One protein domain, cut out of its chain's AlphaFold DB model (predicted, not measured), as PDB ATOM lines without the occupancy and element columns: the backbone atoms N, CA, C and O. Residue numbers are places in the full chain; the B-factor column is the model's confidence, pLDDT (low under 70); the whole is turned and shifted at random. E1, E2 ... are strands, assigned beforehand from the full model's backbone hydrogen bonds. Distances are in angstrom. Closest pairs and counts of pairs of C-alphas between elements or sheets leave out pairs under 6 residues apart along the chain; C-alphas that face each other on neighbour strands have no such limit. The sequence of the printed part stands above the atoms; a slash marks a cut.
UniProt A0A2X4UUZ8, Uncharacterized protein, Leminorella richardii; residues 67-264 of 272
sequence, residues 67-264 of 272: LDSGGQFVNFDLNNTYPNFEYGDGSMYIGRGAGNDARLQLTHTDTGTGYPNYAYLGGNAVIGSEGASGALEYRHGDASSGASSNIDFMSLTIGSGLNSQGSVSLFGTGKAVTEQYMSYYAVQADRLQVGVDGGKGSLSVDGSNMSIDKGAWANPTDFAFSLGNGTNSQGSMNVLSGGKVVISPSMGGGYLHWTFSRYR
ATOM      1  N   LEU A  67     262.955 343.805 150.065       93.00
ATOM      2  CA  LEU A  67     262.141 342.701 149.568       93.00
ATOM      3  C   LEU A  67     260.781 342.701 150.264       93.00
ATOM      4  O   LEU A  67     260.732 342.798 151.481       93.00
ATOM      5  N   ASP A  68     259.703 342.540 149.491       90.62
ATOM      6  CA  ASP A  68     258.334 342.328 149.994       90.62
ATOM      7  C   ASP A  68     257.935 343.290 151.127       90.62
ATOM      8  O   ASP A  68     257.802 342.923 152.297       90.62
ATOM      9  N   SER A  69     257.712 344.556 150.774       91.50
ATOM     10  CA  SER A  69     257.287 345.572 151.743       91.50
ATOM     11  C   SER A  69     255.802 345.455 152.132       91.50
ATOM     12  O   SER A  69     255.223 346.408 152.663       91.50
ATOM     13  N   GLY A  70     255.139 344.330 151.817       90.81
ATOM     14  CA  GLY A  70     253.715 344.102 152.084       90.81
ATOM     15  C   GLY A  70     252.792 345.126 151.419       90.81
ATOM     16  O   GLY A  70     251.729 345.458 151.946       90.81
ATOM     17  N   GLY A  71     253.223 345.690 150.286       90.25
ATOM     18  CA  GLY A  71     252.520 346.756 149.568       90.25
ATOM     19  C   GLY A  71     252.632 348.149 150.202       90.25
ATOM     20  O   GLY A  71     252.034 349.096 149.683       90.25
ATOM     21  N   GLN A  72     253.389 348.305 151.290       92.69
ATOM     22  CA  GLN A  72     253.630 349.590 151.946       92.69
ATOM     23  C   GLN A  72     254.876 350.268 151.375       92.69
ATOM     24  O   GLN A  72     255.797 349.599 150.909       92.69
ATOM     25  N   PHE A  73     254.925 351.597 151.437       95.81
ATOM     26  CA  PHE A  73     256.183 352.314 151.254       95.81
ATOM     27  C   PHE A  73     257.022 352.183 152.515       95.81
ATOM     28  O   PHE A  73     256.541 352.491 153.601       95.81
ATOM     29  N   VAL A  74     258.266 351.754 152.369       96.12
ATOM     30  CA  VAL A  74     259.289 351.921 153.395       96.12
ATOM     31  C   VAL A  74     259.708 353.383 153.385       96.12
ATOM     32  O   VAL A  74     260.025 353.925 152.332       96.12
ATOM     33  N   ASN A  75     259.645 354.041 154.533       94.19
ATOM     34  CA  ASN A  75     259.902 355.466 154.667       94.19
ATOM     35  C   ASN A  75     261.343 355.690 155.100       94.19
ATOM     36  O   ASN A  75     261.764 355.196 156.148       94.19
ATOM     37  N   PHE A  76     262.080 356.467 154.318       89.56
ATOM     38  CA  PHE A  76     263.425 356.892 154.655       89.56
ATOM     39  C   PHE A  76     263.511 358.420 154.613       89.56
ATOM     40  O   PHE A  76     263.486 359.045 153.551       89.56
ATOM     41  N   ASP A  77     263.597 359.016 155.801       85.62
ATOM     42  CA  ASP A  77     263.825 360.445 155.968       85.62
ATOM     43  C   ASP A  77     265.316 360.781 155.818       85.62
ATOM     44  O   ASP A  77     266.135 360.448 156.677       85.62
ATOM     45  N   LEU A  78     265.643 361.469 154.727       79.62
ATOM     46  CA  LEU A  78     266.994 361.903 154.386       79.62
ATOM     47  C   LEU A  78     267.472 363.104 155.216       79.62
ATOM     48  O   LEU A  78     268.654 363.436 155.170       79.62
ATOM     49  N   ASN A  79     266.596 363.749 155.997       73.62
ATOM     50  CA  ASN A  79     267.011 364.787 156.949       73.62
ATOM     51  C   ASN A  79     267.813 364.201 158.124       73.62
ATOM     52  O   ASN A  79     268.476 364.934 158.860       73.62
ATOM     53  N   ASN A  80     267.732 362.883 158.332       63.44
ATOM     54  CA  ASN A  80     268.443 362.196 159.395       63.44
ATOM     55  C   ASN A  80     269.856 361.835 158.910       63.44
ATOM     56  O   ASN A  80     270.031 361.018 158.012       63.44
ATOM     57  N   THR A  81     270.880 362.451 159.505       53.88
ATOM     58  CA  THR A  81     272.292 362.403 159.072       53.88
ATOM     59  C   THR A  81     272.997 361.056 159.318       53.88
ATOM     60  O   THR A  81     274.225 361.003 159.389       53.88
ATOM     61  N   TYR A  82     272.254 359.965 159.523       51.81
ATOM     62  CA  TYR A  82     272.809 358.642 159.800       51.81
ATOM     63  C   TYR A  82     271.937 357.509 159.226       51.81
ATOM     64  O   TYR A  82     270.729 357.509 159.475       51.81
ATOM     65  N   PRO A  83     272.537 356.493 158.573       51.69
ATOM     66  CA  PRO A  83     273.951 356.391 158.225       51.69
ATOM     67  C   PRO A  83     274.305 357.245 157.004       51.69
ATOM     68  O   PRO A  83     273.467 357.588 156.177       51.69
ATOM     69  N   ASN A  84     275.582 357.596 156.920       56.47
ATOM     70  CA  ASN A  84     276.162 358.222 155.748       56.47
ATOM     71  C   ASN A  84     276.371 357.141 154.664       56.47
ATOM     72  O   ASN A  84     277.176 356.235 154.888       56.47
ATOM     73  N   PHE A  85     275.672 357.212 153.522       60.94
ATOM     74  CA  PHE A  85     275.884 356.286 152.394       60.94
ATOM     75  C   PHE A  85     276.890 356.839 151.361       60.94
ATOM     76  O   PHE A  85     276.869 356.421 150.207       60.94
ATOM     77  N   GLU A  86     277.780 357.763 151.751       52.94
ATOM     78  CA  GLU A  86     278.822 358.365 150.891       52.94
ATOM     79  C   GLU A  86     279.823 357.357 150.307       52.94
ATOM     80  O   GLU A  86     280.448 357.646 149.288       52.94
ATOM     81  N   TYR A  87     280.031 356.200 150.945       55.19
ATOM     82  CA  TYR A  87     281.218 355.382 150.684       55.19
ATOM     83  C   TYR A  87     280.919 353.886 150.674       55.19
ATOM     84  O   TYR A  87     281.188 353.194 151.653       55.19
ATOM     85  N   GLY A  88     280.398 353.363 149.566       63.09
ATOM     86  CA  GLY A  88     280.212 351.925 149.413       63.09
ATOM     87  C   GLY A  88     280.144 351.451 147.970       63.09
ATOM     88  O   GLY A  88     279.564 352.123 147.126       63.09
ATOM     89  N   ASP A  89     280.712 350.272 147.716       73.56
ATOM     90  CA  ASP A  89     280.628 349.582 146.418       73.56
ATOM     91  C   ASP A  89     279.311 348.790 146.264       73.56
ATOM     92  O   ASP A  89     279.047 348.211 145.207       73.56
ATOM     93  N   GLY A  90     278.496 348.738 147.326       83.38
ATOM     94  CA  GLY A  90     277.226 348.026 147.359       83.38
ATOM     95  C   GLY A  90     276.152 348.646 146.465       83.38
ATOM     96  O   GLY A  90     276.208 349.809 146.054       83.38
ATOM     97  N   SER A  91     275.134 347.847 146.179       89.81
ATOM     98  CA  SER A  91     273.968 348.216 145.381       89.81
ATOM     99  C   SER A  91     272.689 348.117 146.208       89.81
ATOM    100  O   SER A  91     272.497 347.182 146.983       89.81
ATOM    101  N   MET A  92     271.780 349.068 146.016       92.88
ATOM    102  CA  MET A  92     270.432 349.012 146.567       92.88
ATOM    103  C   MET A  92     269.482 348.369 145.557       92.88
ATOM    104  O   MET A  92     269.301 348.866 144.446       92.88
ATOM    105  N   TYR A  93     268.815 347.298 145.966       96.44
ATOM    106  CA  TYR A  93     267.780 346.621 145.201       96.44
ATOM    107  C   TYR A  93     266.424 346.858 145.852       96.44
ATOM    108  O   TYR A  93     266.211 346.502 147.010       96.44
ATOM    109  N   ILE A  94     265.490 347.432 145.097       97.69
ATOM    110  CA  ILE A  94     264.105 347.632 145.528       97.69
ATOM    111  C   ILE A  94     263.228 346.771 144.640       97.69
ATOM    112  O   ILE A  94     262.989 347.114 143.482       97.69
ATOM    113  N   GLY A  95     262.780 345.642 145.178       96.38
ATOM    114  CA  GLY A  95     262.083 344.641 144.391       96.38
ATOM    115  C   GLY A  95     263.066 343.852 143.538       96.38
ATOM    116  O   GLY A  95     263.380 344.259 142.419       96.38
ATOM    117  N   ARG A  96     263.535 342.707 144.048       96.06
ATOM    118  CA  ARG A  96     264.389 341.766 143.308       96.06
ATOM    119  C   ARG A  96     263.872 340.338 143.446       96.06
ATOM    120  O   ARG A  96     263.519 339.903 144.540       96.06
ATOM    121  N   GLY A  97     263.889 339.608 142.336       94.62
ATOM    122  CA  GLY A  97     263.506 338.203 142.281       94.62
ATOM    123  C   GLY A  97     262.012 337.990 142.033       94.62
ATOM    124  O   GLY A  97     261.154 338.797 142.392       94.62
ATOM    125  N   ALA A  98     261.700 336.871 141.384       92.94
ATOM    126  CA  ALA A  98     260.361 336.585 140.892       92.94
ATOM    127  C   ALA A  98     259.288 336.674 141.991       92.94
ATOM    128  O   ALA A  98     259.373 336.002 143.018       92.94
ATOM    129  N   GLY A  99     258.246 337.471 141.734       87.94
ATOM    130  CA  GLY A  99     257.099 337.617 142.634       87.94
ATOM    131  C   GLY A  99     257.311 338.576 143.807       87.94
ATOM    132  O   GLY A  99     256.400 338.727 144.616       87.94
ATOM    133  N   ASN A 100     258.468 339.238 143.898       94.56
ATOM    134  CA  ASN A 100     258.709 340.267 144.900       94.56
ATOM    135  C   ASN A 100     258.034 341.601 144.515       94.56
ATOM    136  O   ASN A 100     258.043 341.973 143.341       94.56
ATOM    137  N   ASP A 101     257.474 342.320 145.491       96.38
ATOM    138  CA  ASP A 101     256.996 343.706 145.349       96.38
ATOM    139  C   ASP A 101     257.519 344.538 146.522       96.38
ATOM    140  O   ASP A 101     257.194 344.259 147.676       96.38
ATOM    141  N   ALA A 102     258.338 345.549 146.246       97.81
ATOM    142  CA  ALA A 102     258.886 346.404 147.289       97.81
ATOM    143  C   ALA A 102     258.872 347.877 146.884       97.81
ATOM    144  O   ALA A 102     259.035 348.231 145.712       97.81
ATOM    145  N   ARG A 103     258.659 348.753 147.866       98.06
ATOM    146  CA  ARG A 103     258.462 350.185 147.629       98.06
ATOM    147  C   ARG A 103     259.237 351.004 148.648       98.06
ATOM    148  O   ARG A 103     259.057 350.805 149.845       98.06
ATOM    149  N   LEU A 104     260.055 351.942 148.183       96.31
ATOM    150  CA  LEU A 104     260.809 352.881 149.012       96.31
ATOM    151  C   LEU A 104     260.325 354.304 148.744       96.31
ATOM    152  O   LEU A 104     260.175 354.708 147.593       96.31
ATOM    153  N   GLN A 105     260.090 355.066 149.803       95.56
ATOM    154  CA  GLN A 105     259.843 356.495 149.743       95.56
ATOM    155  C   GLN A 105     260.957 357.217 150.493       95.56
ATOM    156  O   GLN A 105     261.124 357.060 151.700       95.56
ATOM    157  N   LEU A 106     261.700 358.023 149.752       90.50
ATOM    158  CA  LEU A 106     262.685 358.954 150.261       90.50
ATOM    159  C   LEU A 106     262.000 360.304 150.460       90.50
ATOM    160  O   LEU A 106     261.373 360.831 149.534       90.50
ATOM    161  N   THR A 107     262.122 360.880 151.648       87.00
ATOM    162  CA  THR A 107     261.611 362.224 151.934       87.00
ATOM    163  C   THR A 107     262.735 363.127 152.392       87.00
ATOM    164  O   THR A 107     263.537 362.742 153.237       87.00
ATOM    165  N   HIS A 108     262.759 364.344 151.868       79.88
ATOM    166  CA  HIS A 108     263.652 365.403 152.306       79.88
ATOM    167  C   HIS A 108     262.846 366.682 152.545       79.88
ATOM    168  O   HIS A 108     262.025 367.081 151.713       79.88
ATOM    169  N   THR A 109     263.096 367.344 153.674       70.94
ATOM    170  CA  THR A 109     262.364 368.541 154.093       70.94
ATOM    171  C   THR A 109     263.395 369.611 154.400       70.94
ATOM    172  O   THR A 109     263.966 369.635 155.484       70.94
ATOM    173  N   ASP A 110     263.656 370.482 153.426       63.28
ATOM    174  CA  ASP A 110     264.638 371.551 153.595       63.28
ATOM    175  C   ASP A 110     264.265 372.437 154.802       63.28
ATOM    176  O   ASP A 110     263.117 372.868 154.950       63.28
ATOM    177  N   THR A 111     265.242 372.694 155.672       53.72
ATOM    178  CA  THR A 111     265.109 373.577 156.843       53.72
ATOM    179  C   THR A 111     265.679 374.980 156.597       53.72
ATOM    180  O   THR A 111     265.729 375.799 157.514       53.72
ATOM    181  N   GLY A 112     266.042 375.310 155.353       48.94
ATOM    182  CA  GLY A 112     266.367 376.670 154.921       48.94
ATOM    183  C   GLY A 112     267.766 377.147 155.311       48.94
ATOM    184  O   GLY A 112     268.056 378.341 155.219       48.94
ATOM    185  N   THR A 113     268.659 376.253 155.743       46.50
ATOM    186  CA  THR A 113     270.018 376.615 156.165       46.50
ATOM    187  C   THR A 113     271.050 376.330 155.077       46.50
ATOM    188  O   THR A 113     271.782 375.357 155.174       46.50
ATOM    189  N   GLY A 114     271.111 377.205 154.068       45.81
ATOM    190  CA  GLY A 114     272.306 377.742 153.377       45.81
ATOM    191  C   GLY A 114     273.464 376.860 152.875       45.81
ATOM    192  O   GLY A 114     274.360 377.404 152.233       45.81
ATOM    193  N   TYR A 115     273.490 375.556 153.119       47.16
ATOM    194  CA  TYR A 115     274.497 374.632 152.612       47.16
ATOM    195  C   TYR A 115     273.795 373.384 152.079       47.16
ATOM    196  O   TYR A 115     272.892 372.881 152.750       47.16
ATOM    197  N   PRO A 116     274.186 372.869 150.899       50.41
ATOM    198  CA  PRO A 116     273.687 371.588 150.430       50.41
ATOM    199  C   PRO A 116     274.145 370.514 151.422       50.41
ATOM    200  O   PRO A 116     275.313 370.125 151.444       50.41
ATOM    201  N   ASN A 117     273.233 370.060 152.278       50.62
ATOM    202  CA  ASN A 117     273.421 368.817 153.005       50.62
ATOM    203  C   ASN A 117     273.210 367.715 151.982       50.62
ATOM    204  O   ASN A 117     272.080 367.407 151.619       50.62
ATOM    205  N   TYR A 118     274.288 367.166 151.447       53.38
ATOM    206  CA  TYR A 118     274.188 366.019 150.565       53.38
ATOM    207  C   TYR A 118     273.618 364.843 151.366       53.38
ATOM    208  O   TYR A 118     274.259 364.320 152.275       53.38
ATOM    209  N   ALA A 119     272.392 364.438 151.046       53.69
ATOM    210  CA  ALA A 119     271.900 363.139 151.461       53.69
ATOM    211  C   ALA A 119     272.479 362.129 150.476       53.69
ATOM    212  O   ALA A 119     271.863 361.800 149.462       53.69
ATOM    213  N   TYR A 120     273.712 361.701 150.732       57.16
ATOM    214  CA  TYR A 120     274.361 360.721 149.885       57.16
ATOM    215  C   TYR A 120     273.669 359.383 150.088       57.16
ATOM    216  O   TYR A 120     273.956 358.672 151.042       57.16
ATOM    217  N   LEU A 121     272.742 359.065 149.192       66.62
ATOM    218  CA  LEU A 121     272.493 357.702 148.764       66.62
ATOM    219  C   LEU A 121     273.392 357.482 147.539       66.62
ATOM    220  O   LEU A 121     272.960 357.698 146.408       66.62
ATOM    221  N   GLY A 122     274.669 357.188 147.801       69.94
ATOM    222  CA  GLY A 122     275.711 356.997 146.794       69.94
ATOM    223  C   GLY A 122     275.796 355.545 146.333       69.94
ATOM    224  O   GLY A 122     275.727 354.648 147.164       69.94
ATOM    225  N   GLY A 123     275.958 355.295 145.032       79.94
ATOM    226  CA  GLY A 123     276.205 353.944 144.498       79.94
ATOM    227  C   GLY A 123     275.205 353.500 143.432       79.94
ATOM    228  O   GLY A 123     274.684 354.319 142.673       79.94
ATOM    229  N   ASN A 124     274.964 352.193 143.321       88.44
ATOM    230  CA  ASN A 124     274.038 351.649 142.325       88.44
ATOM    231  C   ASN A 124     272.648 351.434 142.929       88.44
ATOM    232  O   ASN A 124     272.522 350.916 144.036       88.44
ATOM    233  N   ALA A 125     271.602 351.756 142.178       93.06
ATOM    234  CA  ALA A 125     270.225 351.446 142.530       93.06
ATOM    235  C   ALA A 125     269.532 350.686 141.398       93.06
ATOM    236  O   ALA A 125     269.570 351.090 140.234       93.06
ATOM    237  N   VAL A 126     268.862 349.592 141.751       96.81
ATOM    238  CA  VAL A 126     268.109 348.747 140.827       96.81
ATOM    239  C   VAL A 126     266.682 348.597 141.337       96.81
ATOM    240  O   VAL A 126     266.438 348.046 142.409       96.81
ATOM    241  N   ILE A 127     265.730 349.097 140.556       98.25
ATOM    242  CA  ILE A 127     264.318 349.189 140.927       98.25
ATOM    243  C   ILE A 127     263.518 348.223 140.064       98.25
ATOM    244  O   ILE A 127     263.381 348.452 138.864       98.25
ATOM    245  N   GLY A 128     262.979 347.166 140.669       97.75
ATOM    246  CA  GLY A 128     262.231 346.119 139.983       97.75
ATOM    247  C   GLY A 128     263.125 345.324 139.036       97.75
ATOM    248  O   GLY A 128     263.259 345.674 137.862       97.75
ATOM    249  N   SER A 129     263.731 344.243 139.527       96.88
ATOM    250  CA  SER A 129     264.600 343.380 138.722       96.88
ATOM    251  C   SER A 129     264.308 341.889 138.857       96.88
ATOM    252  O   SER A 129     263.686 341.434 139.815       96.88
ATOM    253  N   GLU A 130     264.752 341.112 137.864       95.00
ATOM    254  CA  GLU A 130     264.720 339.639 137.892       95.00
ATOM    255  C   GLU A 130     263.310 339.064 138.167       95.00
ATOM    256  O   GLU A 130     263.135 338.111 138.927       95.00
ATOM    257  N   GLY A 131     262.280 339.657 137.552       93.81
ATOM    258  CA  GLY A 131     260.879 339.243 137.710       93.81
ATOM    259  C   GLY A 131     260.135 339.870 138.898       93.81
ATOM    260  O   GLY A 131     259.010 339.456 139.185       93.81
ATOM    261  N   ALA A 132     260.743 340.840 139.583       96.88
ATOM    262  CA  ALA A 132     260.115 341.613 140.651       96.88
ATOM    263  C   ALA A 132     259.426 342.891 140.157       96.88
ATOM    264  O   ALA A 132     259.714 343.408 139.073       96.88
ATOM    265  N   SER A 133     258.570 343.437 141.018       98.00
ATOM    266  CA  SER A 133     258.080 344.811 140.949       98.00
ATOM    267  C   SER A 133     258.780 345.679 141.997       98.00
ATOM    268  O   SER A 133     258.964 345.260 143.136       98.00
ATOM    269  N   GLY A 134     259.184 346.885 141.611       98.25
ATOM    270  CA  GLY A 134     259.859 347.836 142.486       98.25
ATOM    271  C   GLY A 134     259.371 349.261 142.262       98.25
ATOM    272  O   GLY A 134     259.136 349.676 141.121       98.25
ATOM    273  N   ALA A 135     259.245 350.029 143.342       98.44
ATOM    274  CA  ALA A 135     258.913 351.448 143.275       98.44
ATOM    275  C   ALA A 135     259.825 352.292 144.169       98.44
ATOM    276  O   ALA A 135     260.015 351.979 145.341       98.44
ATOM    277  N   LEU A 136     260.336 353.392 143.627       97.56
ATOM    278  CA  LEU A 136     261.055 354.420 144.371       97.56
ATOM    279  C   LEU A 136     260.347 355.763 144.193       97.56
ATOM    280  O   LEU A 136     260.210 356.262 143.077       97.56
ATOM    281  N   GLU A 137     259.927 356.372 145.293       96.38
ATOM    282  CA  GLU A 137     259.480 357.760 145.314       96.38
ATOM    283  C   GLU A 137     260.523 358.622 146.010       96.38
ATOM    284  O   GLU A 137     260.949 358.294 147.111       96.38
ATOM    285  N   TYR A 138     260.894 359.749 145.411       92.25
ATOM    286  CA  TYR A 138     261.634 360.795 146.106       92.25
ATOM    287  C   TYR A 138     260.779 362.050 146.191       92.25
ATOM    288  O   TYR A 138     260.293 362.544 145.174       92.25
ATOM    289  N   ARG A 139     260.580 362.554 147.408       89.12
ATOM    290  CA  ARG A 139     259.829 363.776 147.696       89.12
ATOM    291  C   ARG A 139     260.753 364.781 148.360       89.12
ATOM    292  O   ARG A 139     261.291 364.494 149.427       89.12
ATOM    293  N   HIS A 140     260.903 365.953 147.760       82.19
ATOM    294  CA  HIS A 140     261.741 367.019 148.303       82.19
ATOM    295  C   HIS A 140     261.028 368.377 148.324       82.19
ATOM    296  O   HIS A 140     260.090 368.620 147.562       82.19
ATOM    297  N   GLY A 141     261.496 369.267 149.205       74.94
ATOM    298  CA  GLY A 141     261.094 370.677 149.264       74.94
ATOM    299  C   GLY A 141     261.694 371.543 148.145       74.94
ATOM    300  O   GLY A 141     261.932 371.073 147.030       74.94
ATOM    301  N   ASP A 142     261.947 372.820 148.434       66.19
ATOM    302  CA  ASP A 142     262.440 373.787 147.447       66.19
ATOM    303  C   ASP A 142     263.880 373.510 146.994       66.19
ATOM    304  O   ASP A 142     264.806 373.479 147.794       66.19
ATOM    305  N   ALA A 143     264.067 373.315 145.685       57.88
ATOM    306  CA  ALA A 143     265.377 373.138 145.056       57.88
ATOM    307  C   ALA A 143     265.917 374.437 144.414       57.88
ATOM    308  O   ALA A 143     266.936 374.404 143.715       57.88
ATOM    309  N   SER A 144     265.230 375.574 144.592       54.16
ATOM    310  CA  SER A 144     265.550 376.859 143.952       54.16
ATOM    311  C   SER A 144     266.671 377.651 144.640       54.16
ATOM    312  O   SER A 144     267.340 378.452 143.988       54.16
ATOM    313  N   SER A 145     266.933 377.417 145.929       51.91
ATOM    314  CA  SER A 145     267.798 378.270 146.764       51.91
ATOM    315  C   SER A 145     269.247 377.778 146.932       51.91
ATOM    316  O   SER A 145     270.017 378.379 147.677       51.91
ATOM    317  N   GLY A 146     269.648 376.703 146.243       50.66
ATOM    318  CA  GLY A 146     270.985 376.100 146.387       50.66
ATOM    319  C   GLY A 146     271.176 375.243 147.648       50.66
ATOM    320  O   GLY A 146     272.274 374.738 147.869       50.66
ATOM    321  N   ALA A 147     270.120 375.047 148.445       50.09
ATOM    322  CA  ALA A 147     270.107 374.235 149.666       50.09
ATOM    323  C   ALA A 147     269.579 372.795 149.459       50.09
ATOM    324  O   ALA A 147     269.169 372.137 150.410       50.09
ATOM    325  N   SER A 148     269.565 372.274 148.228       54.81
ATOM    326  CA  SER A 148     269.015 370.939 147.976       54.81
ATOM    327  C   SER A 148     269.966 369.823 148.417       54.81
ATOM    328  O   SER A 148     271.150 369.835 148.082       54.81
ATOM    329  N   SER A 149     269.424 368.820 149.110       57.41
ATOM    330  CA  SER A 149     270.021 367.489 149.166       57.41
ATOM    331  C   SER A 149     269.904 366.823 147.804       57.41
ATOM    332  O   SER A 149     268.805 366.689 147.257       57.41
ATOM    333  N   ASN A 150     271.045 366.392 147.281       71.38
ATOM    334  CA  ASN A 150     271.126 365.685 146.017       71.38
ATOM    335  C   ASN A 150     271.342 364.195 146.316       71.38
ATOM    336  O   ASN A 150     272.233 363.860 147.095       71.38
ATOM    337  N   ILE A 151     270.550 363.321 145.698       81.69
ATOM    338  CA  ILE A 151     270.854 361.886 145.603       81.69
ATOM    339  C   ILE A 151     271.821 361.698 144.432       81.69
ATOM    340  O   ILE A 151     271.572 362.274 143.374       81.69
ATOM    341  N   ASP A 152     272.882 360.907 144.585       81.75
ATOM    342  CA  ASP A 152     273.908 360.730 143.549       81.75
ATOM    343  C   ASP A 152     274.152 359.248 143.241       81.75
ATOM    344  O   ASP A 152     274.822 358.533 143.983       81.75
ATOM    345  N   PHE A 153     273.583 358.766 142.139       85.12
ATOM    346  CA  PHE A 153     273.727 357.378 141.719       85.12
ATOM    347  C   PHE A 153     274.875 357.197 140.723       85.12
ATOM    348  O   PHE A 153     274.880 357.769 139.639       85.12
ATOM    349  N   MET A 154     275.770 356.247 140.982       85.00
ATOM    350  CA  MET A 154     276.673 355.738 139.941       85.00
ATOM    351  C   MET A 154     275.887 355.062 138.811       85.00
ATOM    352  O   MET A 154     276.213 355.167 137.627       85.00
ATOM    353  N   SER A 155     274.826 354.337 139.164       88.50
ATOM    354  CA  SER A 155     273.852 353.871 138.187       88.50
ATOM    355  C   SER A 155     272.464 353.755 138.794       88.50
ATOM    356  O   SER A 155     272.300 353.289 139.917       88.50
ATOM    357  N   LEU A 156     271.459 354.168 138.029       93.88
ATOM    358  CA  LEU A 156     270.055 353.940 138.330       93.88
ATOM    359  C   LEU A 156     269.449 353.094 137.211       93.88
ATOM    360  O   LEU A 156     269.347 353.539 136.066       93.88
ATOM    361  N   THR A 157     269.019 351.886 137.553       95.94
ATOM    362  CA  THR A 157     268.368 350.954 136.632       95.94
ATOM    363  C   THR A 157     266.927 350.730 137.064       95.94
ATOM    364  O   THR A 157     266.658 350.342 138.196       95.94
ATOM    365  N   ILE A 158     265.984 350.963 136.157       98.12
ATOM    366  CA  ILE A 158     264.546 350.920 136.427       98.12
ATOM    367  C   ILE A 158     263.920 349.864 135.521       98.12
ATOM    368  O   ILE A 158     263.802 350.089 134.320       98.12
ATOM    369  N   GLY A 159     263.501 348.730 136.079       97.19
ATOM    370  CA  GLY A 159     262.909 347.625 135.327       97.19
ATOM    371  C   GLY A 159     263.947 346.868 134.505       97.19
ATOM    372  O   GLY A 159     264.100 347.152 133.316       97.19
ATOM    373  N   SER A 160     264.650 345.911 135.120       95.69
ATOM    374  CA  SER A 160     265.669 345.083 134.453       95.69
ATOM    375  C   SER A 160     265.381 343.582 134.543       95.69
ATOM    376  O   SER A 160     265.167 343.023 135.620       95.69
ATOM    377  N   GLY A 161     265.407 342.904 133.397       93.19
ATOM    378  CA  GLY A 161     265.196 341.461 133.314       93.19
ATOM    379  C   GLY A 161     263.754 341.076 132.982       93.19
ATOM    380  O   GLY A 161     262.812 341.853 133.151       93.19
ATOM    381  N   LEU A 162     263.570 339.841 132.522       92.12
ATOM    382  CA  LEU A 162     262.270 339.319 132.100       92.12
ATOM    383  C   LEU A 162     261.207 339.457 133.205       92.12
ATOM    384  O   LEU A 162     261.444 339.088 134.352       92.12
ATOM    385  N   ASN A 163     260.016 339.936 132.833       92.81
ATOM    386  CA  ASN A 163     258.863 340.141 133.728       92.81
ATOM    387  C   ASN A 163     259.108 341.110 134.898       92.81
ATOM    388  O   ASN A 163     258.303 341.151 135.827       92.81
ATOM    389  N   SER A 164     260.186 341.891 134.864       96.06
ATOM    390  CA  SER A 164     260.438 342.919 135.870       96.06
ATOM    391  C   SER A 164     259.667 344.208 135.578       96.06
ATOM    392  O   SER A 164     259.420 344.561 134.418       96.06
ATOM    393  N   GLN A 165     259.281 344.913 136.640       97.69
ATOM    394  CA  GLN A 165     258.579 346.192 136.572       97.69
ATOM    395  C   GLN A 165     259.187 347.174 137.571       97.69
ATOM    396  O   GLN A 165     259.039 347.010 138.776       97.69
ATOM    397  N   GLY A 166     259.860 348.206 137.078       98.25
ATOM    398  CA  GLY A 166     260.435 349.266 137.900       98.25
ATOM    399  C   GLY A 166     259.720 350.592 137.697       98.25
ATOM    400  O   GLY A 166     259.394 350.966 136.567       98.25
ATOM    401  N   SER A 167     259.539 351.347 138.776       98.50
ATOM    402  CA  SER A 167     259.052 352.723 138.707       98.50
ATOM    403  C   SER A 167     259.848 353.646 139.619       98.50
ATOM    404  O   SER A 167     260.120 353.318 140.770       98.50
ATOM    405  N   VAL A 168     260.218 354.813 139.101       98.25
ATOM    406  CA  VAL A 168     260.813 355.896 139.886       98.25
ATOM    407  C   VAL A 168     259.994 357.154 139.663       98.25
ATOM    408  O   VAL A 168     259.720 357.517 138.517       98.25
ATOM    409  N   SER A 169     259.608 357.822 140.744       96.69
ATOM    410  CA  SER A 169     258.901 359.101 140.691       96.69
ATOM    411  C   SER A 169     259.602 360.136 141.556       96.69
ATOM    412  O   SER A 169     259.809 359.921 142.748       96.69
ATOM    413  N   LEU A 170     259.959 361.262 140.948       93.00
ATOM    414  CA  LEU A 170     260.579 362.396 141.618       93.00
ATOM    415  C   LEU A 170     259.546 363.511 141.741       93.00
ATOM    416  O   LEU A 170     259.020 363.979 140.729       93.00
ATOM    417  N   PHE A 171     259.278 363.928 142.973       89.69
ATOM    418  CA  PHE A 171     258.304 364.951 143.319       89.69
ATOM    419  C   PHE A 171     258.962 366.069 144.115       89.69
ATOM    420  O   PHE A 171     259.692 365.820 145.076       89.69
ATOM    421  N   GLY A 172     258.618 367.306 143.789       83.31
ATOM    422  CA  GLY A 172     258.986 368.430 144.631       83.31
ATOM    423  C   GLY A 172     258.456 369.751 144.118       83.31
ATOM    424  O   GLY A 172     257.488 369.815 143.355       83.31
ATOM    425  N   THR A 173     259.115 370.820 144.540       73.50
ATOM    426  CA  THR A 173     258.944 372.145 143.952       73.50
ATOM    427  C   THR A 173     260.099 372.404 142.996       73.50
ATOM    428  O   THR A 173     261.257 372.533 143.400       73.50
ATOM    429  N   GLY A 174     259.765 372.386 141.707       60.47
ATOM    430  CA  GLY A 174     260.745 372.356 140.633       60.47
ATOM    431  C   GLY A 174     261.468 373.681 140.502       60.47
ATOM    432  O   GLY A 174     261.074 374.697 141.072       60.47
ATOM    433  N   LYS A 175     262.514 373.693 139.683       62.88
ATOM    434  CA  LYS A 175     263.176 374.946 139.319       62.88
ATOM    435  C   LYS A 175     262.258 375.798 138.458       62.88
ATOM    436  O   LYS A 175     261.526 375.261 137.621       62.88
ATOM    437  N   ALA A 176     262.348 377.121 138.594       61.72
ATOM    438  CA  ALA A 176     261.570 378.031 137.762       61.72
ATOM    439  C   ALA A 176     261.788 377.695 136.278       61.72
ATOM    440  O   ALA A 176     262.924 377.511 135.839       61.72
ATOM    441  N   VAL A 177     260.719 377.603 135.480       58.38
ATOM    442  CA  VAL A 177     260.799 377.233 134.047       58.38
ATOM    443  C   VAL A 177     261.717 378.153 133.229       58.38
ATOM    444  O   VAL A 177     262.200 377.760 132.174       58.38
ATOM    445  N   THR A 178     261.998 379.354 133.738       55.91
ATOM    446  CA  THR A 178     262.905 380.352 133.160       55.91
ATOM    447  C   THR A 178     264.388 380.095 133.440       55.91
ATOM    448  O   THR A 178     265.237 380.679 132.772       55.91
ATOM    449  N   GLU A 179     264.733 379.250 134.414       58.97
ATOM    450  CA  GLU A 179     266.127 378.910 134.710       58.97
ATOM    451  C   GLU A 179     266.704 377.993 133.627       58.97
ATOM    452  O   GLU A 179     266.284 376.841 133.480       58.97
ATOM    453  N   GLN A 180     267.682 378.516 132.884       52.78
ATOM    454  CA  GLN A 180     268.381 377.811 131.805       52.78
ATOM    455  C   GLN A 180     269.552 376.951 132.304       52.78
ATOM    456  O   GLN A 180     269.993 376.049 131.595       52.78
ATOM    457  N   TYR A 181     270.051 377.212 133.517       57.19
ATOM    458  CA  TYR A 181     271.221 376.540 134.081       57.19
ATOM    459  C   TYR A 181     270.830 375.611 135.236       57.19
ATOM    460  O   TYR A 181     270.174 376.009 136.198       57.19
ATOM    461  N   MET A 182     271.267 374.357 135.150       62.97
ATOM    462  CA  MET A 182     271.125 373.349 136.201       62.97
ATOM    463  C   MET A 182     272.332 373.407 137.146       62.97
ATOM    464  O   MET A 182     273.227 372.579 137.064       62.97
ATOM    465  N   SER A 183     272.387 374.395 138.043       56.94
ATOM    466  CA  SER A 183     273.480 374.483 139.035       56.94
ATOM    467  C   SER A 183     273.358 373.476 140.191       56.94
ATOM    468  O   SER A 183     274.328 373.234 140.892       56.94
ATOM    469  N   TYR A 184     272.162 372.907 140.379       66.94
ATOM    470  CA  TYR A 184     271.790 371.979 141.457       66.94
ATOM    471  C   TYR A 184     270.726 371.010 140.927       66.94
ATOM    472  O   TYR A 184     269.906 371.423 140.094       66.94
ATOM    473  N   TYR A 185     270.745 369.760 141.381       75.00
ATOM    474  CA  TYR A 185     269.829 368.701 140.957       75.00
ATOM    475  C   TYR A 185     269.317 367.922 142.172       75.00
ATOM    476  O   TYR A 185     270.088 367.629 143.067       75.00
ATOM    477  N   ALA A 186     268.050 367.527 142.201       81.62
ATOM    478  CA  ALA A 186     267.505 366.703 143.274       81.62
ATOM    479  C   ALA A 186     268.073 365.276 143.197       81.62
ATOM    480  O   ALA A 186     268.346 364.651 144.219       81.62
ATOM    481  N   VAL A 187     268.292 364.785 141.972       85.75
ATOM    482  CA  VAL A 187     268.946 363.502 141.690       85.75
ATOM    483  C   VAL A 187     269.997 363.685 140.596       85.75
ATOM    484  O   VAL A 187     269.713 364.287 139.560       85.75
ATOM    485  N   GLN A 188     271.192 363.141 140.788       85.81
ATOM    486  CA  GLN A 188     272.155 362.868 139.731       85.81
ATOM    487  C   GLN A 188     272.269 361.365 139.516       85.81
ATOM    488  O   GLN A 188     272.129 360.576 140.449       85.81
ATOM    489  N   ALA A 189     272.503 360.976 138.267       87.69
ATOM    490  CA  ALA A 189     273.029 359.662 137.964       87.69
ATOM    491  C   ALA A 189     274.128 359.737 136.896       87.69
ATOM    492  O   ALA A 189     273.939 360.399 135.877       87.69
ATOM    493  N   ASP A 190     275.220 358.992 137.053       86.06
ATOM    494  CA  ASP A 190     276.215 358.855 135.976       86.06
ATOM    495  C   ASP A 190     275.658 358.035 134.806       86.06
ATOM    496  O   ASP A 190     276.009 358.222 133.634       86.06
ATOM    497  N   ARG A 191     274.758 357.103 135.133       88.06
ATOM    498  CA  ARG A 191     274.085 356.233 134.178       88.06
ATOM    499  C   ARG A 191     272.648 355.972 134.590       88.06
ATOM    500  O   ARG A 191     272.389 355.463 135.675       88.06
ATOM    501  N   LEU A 192     271.720 356.243 133.682       92.56
ATOM    502  CA  LEU A 192     270.306 355.927 133.824       92.56
ATOM    503  C   LEU A 192     269.878 354.914 132.759       92.56
ATOM    504  O   LEU A 192     270.041 355.148 131.562       92.56
ATOM    505  N   GLN A 193     269.275 353.813 133.191       93.44
ATOM    506  CA  GLN A 193     268.725 352.784 132.315       93.44
ATOM    507  C   GLN A 193     267.266 352.528 132.676       93.44
ATOM    508  O   GLN A 193     266.956 352.188 133.814       93.44
ATOM    509  N   VAL A 194     266.355 352.687 131.717       96.62
ATOM    510  CA  VAL A 194     264.913 352.560 131.970       96.62
ATOM    511  C   VAL A 194     264.303 351.538 131.022       96.62
ATOM    512  O   VAL A 194     264.231 351.777 129.820       96.62
ATOM    513  N   GLY A 195     263.846 350.413 131.569       94.88
ATOM    514  CA  GLY A 195     263.346 349.269 130.821       94.88
ATOM    515  C   GLY A 195     264.470 348.609 130.042       94.88
ATOM    516  O   GLY A 195     264.708 348.968 128.889       94.88
ATOM    517  N   VAL A 196     265.180 347.671 130.665       92.44
ATOM    518  CA  VAL A 196     266.306 346.964 130.043       92.44
ATOM    519  C   VAL A 196     266.205 345.452 130.208       92.44
ATOM    520  O   VAL A 196     265.504 344.959 131.089       92.44
ATOM    521  N   ASP A 197     266.880 344.705 129.339       90.81
ATOM    522  CA  ASP A 197     266.987 343.239 129.414       90.81
ATOM    523  C   ASP A 197     265.633 342.500 129.503       90.81
ATOM    524  O   ASP A 197     265.476 341.515 130.224       90.81
ATOM    525  N   GLY A 198     264.621 342.980 128.773       88.81
ATOM    526  CA  GLY A 198     263.257 342.437 128.791       88.81
ATOM    527  C   GLY A 198     262.373 342.966 129.924       88.81
ATOM    528  O   GLY A 198     261.259 342.469 130.108       88.81
ATOM    529  N   GLY A 199     262.859 343.952 130.678       94.12
ATOM    530  CA  GLY A 199     262.148 344.621 131.761       94.12
ATOM    531  C   GLY A 199     261.314 345.818 131.315       94.12
ATOM    532  O   GLY A 199     261.483 346.368 130.219       94.12
ATOM    533  N   LYS A 200     260.400 346.238 132.193       97.25
ATOM    534  CA  LYS A 200     259.558 347.425 132.009       97.25
ATOM    535  C   LYS A 200     259.913 348.488 133.038       97.25
ATOM    536  O   LYS A 200     259.788 348.243 134.232       97.25
ATOM    537  N   GLY A 201     260.322 349.666 132.582       97.50
ATOM    538  CA  GLY A 201     260.716 350.779 133.439       97.50
ATOM    539  C   GLY A 201     259.922 352.050 133.160       97.50
ATOM    540  O   GLY A 201     259.663 352.394 132.001       97.50
ATOM    541  N   SER A 202     259.590 352.793 134.214       97.62
ATOM    542  CA  SER A 202     259.075 354.159 134.087       97.62
ATOM    543  C   SER A 202     259.793 355.129 135.019       97.62
ATOM    544  O   SER A 202     259.838 354.894 136.227       97.62
ATOM    545  N   LEU A 203     260.261 356.252 134.478       97.00
ATOM    546  CA  LEU A 203     260.696 357.411 135.256       97.00
ATOM    547  C   LEU A 203     259.681 358.548 135.104       97.00
ATOM    548  O   LEU A 203     259.337 358.925 133.984       97.00
ATOM    549  N   SER A 204     259.245 359.135 136.214       95.44
ATOM    550  CA  SER A 204     258.445 360.362 136.222       95.44
ATOM    551  C   SER A 204     259.148 361.451 137.024       95.44
ATOM    552  O   SER A 204     259.564 361.215 138.152       95.44
ATOM    553  N   VAL A 205     259.267 362.650 136.456       91.62
ATOM    554  CA  VAL A 205     259.846 363.827 137.118       91.62
ATOM    555  C   VAL A 205     258.805 364.940 137.117       91.62
ATOM    556  O   VAL A 205     258.526 365.533 136.074       91.62
ATOM    557  N   ASP A 206     258.213 365.214 138.275       89.38
ATOM    558  CA  ASP A 206     257.110 366.165 138.444       89.38
ATOM    559  C   ASP A 206     257.450 367.200 139.515       89.38
ATOM    560  O   ASP A 206     257.699 366.859 140.667       89.38
ATOM    561  N   GLY A 207     257.557 368.471 139.123       83.88
ATOM    562  CA  GLY A 207     258.080 369.505 140.016       83.88
ATOM    563  C   GLY A 207     259.463 369.168 140.599       83.88
ATOM    564  O   GLY A 207     259.839 369.675 141.641       83.88
ATOM    565  N   SER A 208     260.240 368.295 139.967       85.75
ATOM    566  CA  SER A 208     261.563 367.892 140.452       85.75
ATOM    567  C   SER A 208     262.606 368.079 139.358       85.75
ATOM    568  O   SER A 208     262.295 368.521 138.249       85.75
ATOM    569  N   ASN A 209     263.869 367.800 139.647       83.19
ATOM    570  CA  ASN A 209     264.907 367.886 138.640       83.19
ATOM    571  C   ASN A 209     265.962 366.785 138.776       83.19
ATOM    572  O   ASN A 209     266.323 366.372 139.876       83.19
ATOM    573  N   MET A 210     266.434 366.308 137.626       87.19
ATOM    574  CA  MET A 210     267.434 365.251 137.538       87.19
ATOM    575  C   MET A 210     268.530 365.620 136.540       87.19
ATOM    576  O   MET A 210     268.248 366.149 135.462       87.19
ATOM    577  N   SER A 211     269.776 365.324 136.897       85.75
ATOM    578  CA  SER A 211     270.928 365.389 136.001       85.75
ATOM    579  C   SER A 211     271.417 363.983 135.684       85.75
ATOM    580  O   SER A 211     271.511 363.140 136.571       85.75
ATOM    581  N   ILE A 212     271.726 363.720 134.422       86.81
ATOM    582  CA  ILE A 212     272.371 362.488 133.987       86.81
ATOM    583  C   ILE A 212     273.666 362.895 133.302       86.81
ATOM    584  O   ILE A 212     273.632 363.413 132.184       86.81
ATOM    585  N   ASP A 213     274.789 362.720 133.990       79.75
ATOM    586  CA  ASP A 213     276.103 363.156 133.521       79.75
ATOM    587  C   ASP A 213     277.152 362.123 133.895       79.75
ATOM    588  O   ASP A 213     277.407 361.870 135.061       79.75
ATOM    589  N   LYS A 214     277.783 361.552 132.881       67.25
ATOM    590  CA  LYS A 214     278.678 360.407 133.002       67.25
ATOM    591  C   LYS A 214     280.111 360.793 133.415       67.25
ATOM    592  O   LYS A 214     280.981 359.931 133.491       67.25
ATOM    593  N   GLY A 215     280.391 362.076 133.653       63.50
ATOM    594  CA  GLY A 215     281.710 362.567 134.065       63.50
ATOM    595  C   GLY A 215     282.796 362.431 132.981       63.50
ATOM    596  O   GLY A 215     282.785 361.540 132.133       63.50
ATOM    597  N   ALA A 216     283.773 363.339 132.957       57.69
ATOM    598  CA  ALA A 216     284.726 363.479 131.840       57.69
ATOM    599  C   ALA A 216     285.678 362.280 131.604       57.69
ATOM    600  O   ALA A 216     286.392 362.260 130.602       57.69
ATOM    601  N   TRP A 217     285.704 361.297 132.508       53.59
ATOM    602  CA  TRP A 217     286.662 360.183 132.507       53.59
ATOM    603  C   TRP A 217     286.073 358.841 132.061       53.59
ATOM    604  O   TRP A 217     286.779 357.834 132.056       53.59
ATOM    605  N   ALA A 218     284.791 358.798 131.703       59.62
ATOM    606  CA  ALA A 218     284.131 357.540 131.397       59.62
ATOM    607  C   ALA A 218     284.391 357.054 129.960       59.62
ATOM    608  O   ALA A 218     284.577 357.842 129.032       59.62
ATOM    609  N   ASN A 219     284.370 355.730 129.759       58.78
ATOM    610  CA  ASN A 219     284.696 355.098 128.477       58.78
ATOM    611  C   ASN A 219     283.730 355.557 127.366       58.78
ATOM    612  O   ASN A 219     282.532 355.346 127.523       58.78
ATOM    613  N   PRO A 220     284.185 356.141 126.242       55.38
ATOM    614  CA  PRO A 220     283.329 356.758 125.216       55.38
ATOM    615  C   PRO A 220     282.213 355.872 124.639       55.38
ATOM    616  O   PRO A 220     281.247 356.401 124.095       55.38
ATOM    617  N   THR A 221     282.306 354.546 124.756       58.41
ATOM    618  CA  THR A 221     281.276 353.610 124.274       58.41
ATOM    619  C   THR A 221     280.110 353.395 125.238       58.41
ATOM    620  O   THR A 221     279.089 352.845 124.833       58.41
ATOM    621  N   ASP A 222     280.240 353.805 126.500       64.25
ATOM    622  CA  ASP A 222     279.184 353.608 127.494       64.25
ATOM    623  C   ASP A 222     278.121 354.710 127.374       64.25
ATOM    624  O   ASP A 222     278.424 355.906 127.338       64.25
ATOM    625  N   PHE A 223     276.850 354.328 127.325       69.50
ATOM    626  CA  PHE A 223     275.750 355.286 127.254       69.50
ATOM    627  C   PHE A 223     275.364 355.754 128.661       69.50
ATOM    628  O   PHE A 223     275.053 354.935 129.525       69.50
ATOM    629  N   ALA A 224     275.348 357.073 128.869       78.38
ATOM    630  CA  ALA A 224     274.868 357.694 130.108       78.38
ATOM    631  C   ALA A 224     273.358 357.485 130.309       78.38
ATOM    632  O   ALA A 224     272.851 357.517 131.423       78.38
ATOM    633  N   PHE A 225     272.620 357.271 129.219       86.88
ATOM    634  CA  PHE A 225     271.172 357.153 129.235       86.88
ATOM    635  C   PHE A 225     270.695 356.089 128.245       86.88
ATOM    636  O   PHE A 225     271.130 356.077 127.091       86.88
ATOM    637  N   SER A 226     269.773 355.224 128.670       87.94
ATOM    638  CA  SER A 226     269.057 354.303 127.786       87.94
ATOM    639  C   SER A 226     267.581 354.160 128.166       87.94
ATOM    640  O   SER A 226     267.198 354.239 129.335       87.94
ATOM    641  N   LEU A 227     266.749 353.931 127.146       90.94
ATOM    642  CA  LEU A 227     265.305 353.753 127.267       90.94
ATOM    643  C   LEU A 227     264.871 352.560 126.407       90.94
ATOM    644  O   LEU A 227     265.040 352.601 125.189       90.94
ATOM    645  N   GLY A 228     264.319 351.512 127.018       88.75
ATOM    646  CA  GLY A 228     263.829 350.331 126.302       88.75
ATOM    647  C   GLY A 228     264.930 349.535 125.603       88.75
ATOM    648  O   GLY A 228     264.713 349.037 124.501       88.75
ATOM    649  N   ASN A 229     266.128 349.450 126.187       85.12
ATOM    650  CA  ASN A 229     267.250 348.757 125.557       85.12
ATOM    651  C   ASN A 229     267.140 347.233 125.743       85.12
ATOM    652  O   ASN A 229     266.997 346.748 126.864       85.12
ATOM    653  N   GLY A 230     267.236 346.465 124.660       81.06
ATOM    654  CA  GLY A 230     267.154 345.001 124.676       81.06
ATOM    655  C   GLY A 230     265.810 344.435 124.202       81.06
ATOM    656  O   GLY A 230     264.823 345.143 124.007       81.06
ATOM    657  N   THR A 231     265.786 343.125 123.963       84.56
ATOM    658  CA  THR A 231     264.613 342.419 123.430       84.56
ATOM    659  C   THR A 231     263.455 342.449 124.426       84.56
ATOM    660  O   THR A 231     263.628 342.066 125.577       84.56
ATOM    661  N   ASN A 232     262.257 342.835 123.970       86.12
ATOM    662  CA  ASN A 232     261.038 342.971 124.787       86.12
ATOM    663  C   ASN A 232     261.130 343.988 125.942       86.12
ATOM    664  O   ASN A 232     260.253 344.010 126.805       86.12
ATOM    665  N   SER A 233     262.151 344.843 125.948       90.44
ATOM    666  CA  SER A 233     262.301 345.916 126.926       90.44
ATOM    667  C   SER A 233     261.339 347.073 126.640       90.44
ATOM    668  O   SER A 233     261.100 347.422 125.483       90.44
ATOM    669  N   GLN A 234     260.792 347.695 127.687       94.38
ATOM    670  CA  GLN A 234     259.915 348.866 127.558       94.38
ATOM    671  C   GLN A 234     260.331 349.947 128.545       94.38
ATOM    672  O   GLN A 234     260.213 349.762 129.754       94.38
ATOM    673  N   GLY A 235     260.791 351.083 128.033       93.94
ATOM    674  CA  GLY A 235     261.158 352.235 128.841       93.94
ATOM    675  C   GLY A 235     260.247 353.426 128.573       93.94
ATOM    676  O   GLY A 235     259.947 353.742 127.418       93.94
ATOM    677  N   SER A 236     259.853 354.127 129.635       94.25
ATOM    678  CA  SER A 236     259.163 355.416 129.535       94.25
ATOM    679  C   SER A 236     259.772 356.466 130.461       94.25
ATOM    680  O   SER A 236     260.189 356.163 131.579       94.25
ATOM    681  N   MET A 237     259.815 357.712 129.993       94.31
ATOM    682  CA  MET A 237     260.185 358.864 130.809       94.31
ATOM    683  C   MET A 237     259.170 359.983 130.612       94.31
ATOM    684  O   MET A 237     258.939 360.426 129.485       94.31
ATOM    685  N   ASN A 238     258.591 360.455 131.713       91.44
ATOM    686  CA  ASN A 238     257.648 361.563 131.739       91.44
ATOM    687  C   ASN A 238     258.240 362.715 132.539       91.44
ATOM    688  O   ASN A 238     258.621 362.537 133.693       91.44
ATOM    689  N   VAL A 239     258.259 363.907 131.955       88.00
ATOM    690  CA  VAL A 239     258.600 365.127 132.690       88.00
ATOM    691  C   VAL A 239     257.410 366.053 132.650       88.00
ATOM    692  O   VAL A 239     256.909 366.423 131.583       88.00
ATOM    693  N   LEU A 240     256.922 366.331 133.850       83.94
ATOM    694  CA  LEU A 240     255.632 366.933 134.127       83.94
ATOM    695  C   LEU A 240     255.832 368.341 134.701       83.94
ATOM    696  O   LEU A 240     256.861 368.972 134.470       83.94
ATOM    697  N   SER A 241     254.814 368.902 135.346       74.94
ATOM    698  CA  SER A 241     254.701 370.343 135.577       74.94
ATOM    699  C   SER A 241     255.838 370.874 136.461       74.94
ATOM    700  O   SER A 241     255.919 370.563 137.641       74.94
ATOM    701  N   GLY A 242     256.737 371.684 135.892       75.38
ATOM    702  CA  GLY A 242     257.920 372.191 136.604       75.38
ATOM    703  C   GLY A 242     259.063 371.177 136.748       75.38
ATOM    704  O   GLY A 242     260.088 371.502 137.343       75.38
ATOM    705  N   GLY A 243     258.910 369.974 136.188       82.19
ATOM    706  CA  GLY A 243     259.962 368.973 136.099       82.19
ATOM    707  C   GLY A 243     261.065 369.378 135.115       82.19
ATOM    708  O   GLY A 243     260.789 370.002 134.086       82.19
ATOM    709  N   LYS A 244     262.317 369.004 135.397       83.62
ATOM    710  CA  LYS A 244     263.449 369.187 134.471       83.62
ATOM    711  C   LYS A 244     264.375 367.981 134.470       83.62
ATOM    712  O   LYS A 244     264.776 367.504 135.523       83.62
ATOM    713  N   VAL A 245     264.774 367.529 133.291       84.25
ATOM    714  CA  VAL A 245     265.826 366.515 133.149       84.25
ATOM    715  C   VAL A 245     266.886 367.056 132.208       84.25
ATOM    716  O   VAL A 245     266.555 367.618 131.159       84.25
ATOM    717  N   VAL A 246     268.145 366.900 132.602       81.31
ATOM    718  CA  VAL A 246     269.305 367.178 131.759       81.31
ATOM    719  C   VAL A 246     270.060 365.887 131.527       81.31
ATOM    720  O   VAL A 246     270.386 365.177 132.470       81.31
ATOM    721  N   ILE A 247     270.330 365.602 130.255       81.06
ATOM    722  CA  ILE A 247     271.176 364.492 129.833       81.06
ATOM    723  C   ILE A 247     272.405 365.094 129.163       81.06
ATOM    724  O   ILE A 247     272.293 365.758 128.129       81.06
ATOM    725  N   SER A 248     273.561 364.840 129.762       72.88
ATOM    726  CA  SER A 248     274.863 365.318 129.321       72.88
ATOM    727  C   SER A 248     275.767 364.112 129.063       72.88
ATOM    728  O   SER A 248     276.268 363.495 130.003       72.88
ATOM    729  N   PRO A 249     276.000 363.731 127.796       61.69
ATOM    730  CA  PRO A 249     277.062 362.792 127.482       61.69
ATOM    731  C   PRO A 249     278.389 363.529 127.689       61.69
ATOM    732  O   PRO A 249     278.766 364.394 126.900       61.69
ATOM    733  N   SER A 250     279.076 363.242 128.786       53.88
ATOM    734  CA  SER A 250     280.360 363.846 129.117       53.88
ATOM    735  C   SER A 250     281.431 363.489 128.085       53.88
ATOM    736  O   SER A 250     282.104 362.471 128.185       53.88
ATOM    737  N   MET A 251     281.649 364.352 127.096       49.72
ATOM    738  CA  MET A 251     282.919 364.413 126.377       49.72
ATOM    739  C   MET A 251     283.250 365.872 126.092       49.72
ATOM    740  O   MET A 251     282.442 366.617 125.541       49.72
ATOM    741  N   GLY A 252     284.442 366.295 126.515       41.19
ATOM    742  CA  GLY A 252     284.954 367.630 126.241       41.19
ATOM    743  C   GLY A 252     284.915 367.931 124.741       41.19
ATOM    744  O   GLY A 252     285.624 367.299 123.964       41.19
ATOM    745  N   GLY A 253     284.093 368.910 124.359       35.25
ATOM    746  CA  GLY A 253     283.992 369.431 122.996       35.25
ATOM    747  C   GLY A 253     282.700 369.042 122.273       35.25
ATOM    748  O   GLY A 253     282.618 367.985 121.662       35.25
ATOM    749  N   GLY A 254     281.728 369.964 122.261       37.72
ATOM    750  CA  GLY A 254     280.542 369.909 121.392       37.72
ATOM    751  C   GLY A 254     279.289 369.353 122.072       37.72
ATOM    752  O   GLY A 254     278.954 368.185 121.926       37.72
ATOM    753  N   TYR A 255     278.583 370.214 122.803       40.38
ATOM    754  CA  TYR A 255     277.398 369.880 123.596       40.38
ATOM    755  C   TYR A 255     276.202 369.438 122.734       40.38
ATOM    756  O   TYR A 255     275.628 370.244 122.003       40.38
ATOM    757  N   LEU A 256     275.750 368.191 122.899       40.09
ATOM    758  CA  LEU A 256     274.352 367.816 122.671       40.09
ATOM    759  C   LEU A 256     273.636 367.892 124.020       40.09
ATOM    760  O   LEU A 256     273.585 366.920 124.765       40.09
ATOM    761  N   HIS A 257     273.136 369.081 124.346       47.88
ATOM    762  CA  HIS A 257     272.369 369.327 125.560       47.88
ATOM    763  C   HIS A 257     270.885 369.127 125.254       47.88
ATOM    764  O   HIS A 257     270.307 369.864 124.454       47.88
ATOM    765  N   TRP A 258     270.271 368.131 125.888       50.50
ATOM    766  CA  TRP A 258     268.829 367.923 125.810       50.50
ATOM    767  C   TRP A 258     268.237 368.331 127.153       50.50
ATOM    768  O   TRP A 258     268.219 367.550 128.102       50.50
ATOM    769  N   THR A 259     267.812 369.592 127.249       52.50
ATOM    770  CA  THR A 259     266.964 370.041 128.353       52.50
ATOM    771  C   THR A 259     265.526 369.852 127.944       52.50
ATOM    772  O   THR A 259     265.099 370.290 126.874       52.50
ATOM    773  N   PHE A 260     264.754 369.270 128.840       58.25
ATOM    774  CA  PHE A 260     263.348 369.104 128.601       58.25
ATOM    775  C   PHE A 260     262.533 369.590 129.804       58.25
ATOM    776  O   PHE A 260     262.874 369.305 130.952       58.25
ATOM    777  N   SER A 261     261.443 370.312 129.536       51.97
ATOM    778  CA  SER A 261     260.612 370.941 130.581       51.97
ATOM    779  C   SER A 261     259.139 370.519 130.532       51.97
ATOM    780  O   SER A 261     258.354 370.964 131.366       51.97
ATOM    781  N   ARG A 262     258.763 369.682 129.548       55.62
ATOM    782  CA  ARG A 262     257.500 368.928 129.465       55.62
ATOM    783  C   ARG A 262     257.531 367.967 128.275       55.62
ATOM    784  O   ARG A 262     257.500 368.422 127.134       55.62
ATOM    785  N   TYR A 263     257.589 366.662 128.511       65.06
ATOM    786  CA  TYR A 263     257.659 365.669 127.432       65.06
ATOM    787  C   TYR A 263     257.331 364.262 127.926       65.06
ATOM    788  O   TYR A 263     257.381 363.975 129.122       65.06
ATOM    789  N   ARG A 264     257.036 363.385 126.968       67.56
ATOM    790  CA  ARG A 264     256.944 361.938 127.147       67.56
ATOM    791  C   ARG A 264     257.875 361.293 126.126       67.56
ATOM    792  O   ARG A 264     257.680 361.492 124.929       67.56
TER     793      ARG A 264
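AT A GLANCE: This is residues 67 to 264 of the 272 residues of an uncharacterized protein of Leminorella richardii (UniProt A0A2X4UUZ8). The chain is wound in stacked turns, from E1 at one end to E12, E13, E14 and E15 at the other, and the turns make a sandwich, two sheets face to face. One is a wall of six strands, E1 E3 E5 E7 E10 E13 in order, all parallel; the other is a branched sheet, E2 E4 E6 E8 E9 E11 E12 E14 E15, folded where E6 bends and where E8 runs on into E9. The printed part has 198 residues with fifteen named strands, E1 to E15 along the chain, and no named helix; the class is all strand, with 94 residues, under half, in named elements. It is compact, with a radius of gyration of the C-alphas of 16.0 A, and spans 44 by 40 by 33 A.

IN THESE COORDINATES: Find C-alpha 73 at (256.183, 352.314, 151.254), where E1 begins, residues 73 to 77. Next come E2, 91 to 96; E3, 101 to 108, 23.7 A long; E4, 123 to 129; and E5, 133 to 142, which runs 30.0 A to C-alpha 142 at (262.440, 373.787, 147.447). Read on through E6, 151 to 160, 20.8 A; E7, 165 to 173, 27.0 A; E8, 187 to 189; E9, 192 to 196; and E10, 200 to 206, 20.0 A. Last are E11, 209 to 213; E12, 225 to 229; E13, 234 to 239; E14, 244 to 248; and E15, 258 to 260, ending at C-alpha 260 (263.348, 369.104, 128.601).

HOW THE PARTS SIT: The strands of one sheet stand at 47 degrees to those of the other. In the six-strand sheet E1 and E13 are edge strands; look for N 74 and O 103 of E1 and E3, 2.8 A apart, and N 201 and O 234 of E10 and E13, 2.8 A. In the branched sheet E6 bends by 83 degrees at residue 154. E4 lies on one side of it, with N 125 and O 155 at 2.8 A; E8 and E9 lie on the other side, with N 188 and O 151 at 2.8 A and N 193 and O 156 at 2.9 A. E8 runs on into E9 at 73 degrees. E14 and E15 form an antiparallel hairpin, with N 260 and O 245 at 3.4 A. Between the sheets, the closest C-alphas of E4 and E7 are Gly 128 and Gly 166, 4.2 A.

THE WHOLE: The C-alphas farthest apart, Gly 70 and Gly 253, are 49.0 A from each other. The printed part has no cut. The links E1 to E2, E3 to E4, E7 to E8 and E11 to E12 are long. The model's pLDDT is under 70 at residues 80 to 88, 110 to 122, 142 to 149, 174 to 184, 214 to 223 and 249 to 264.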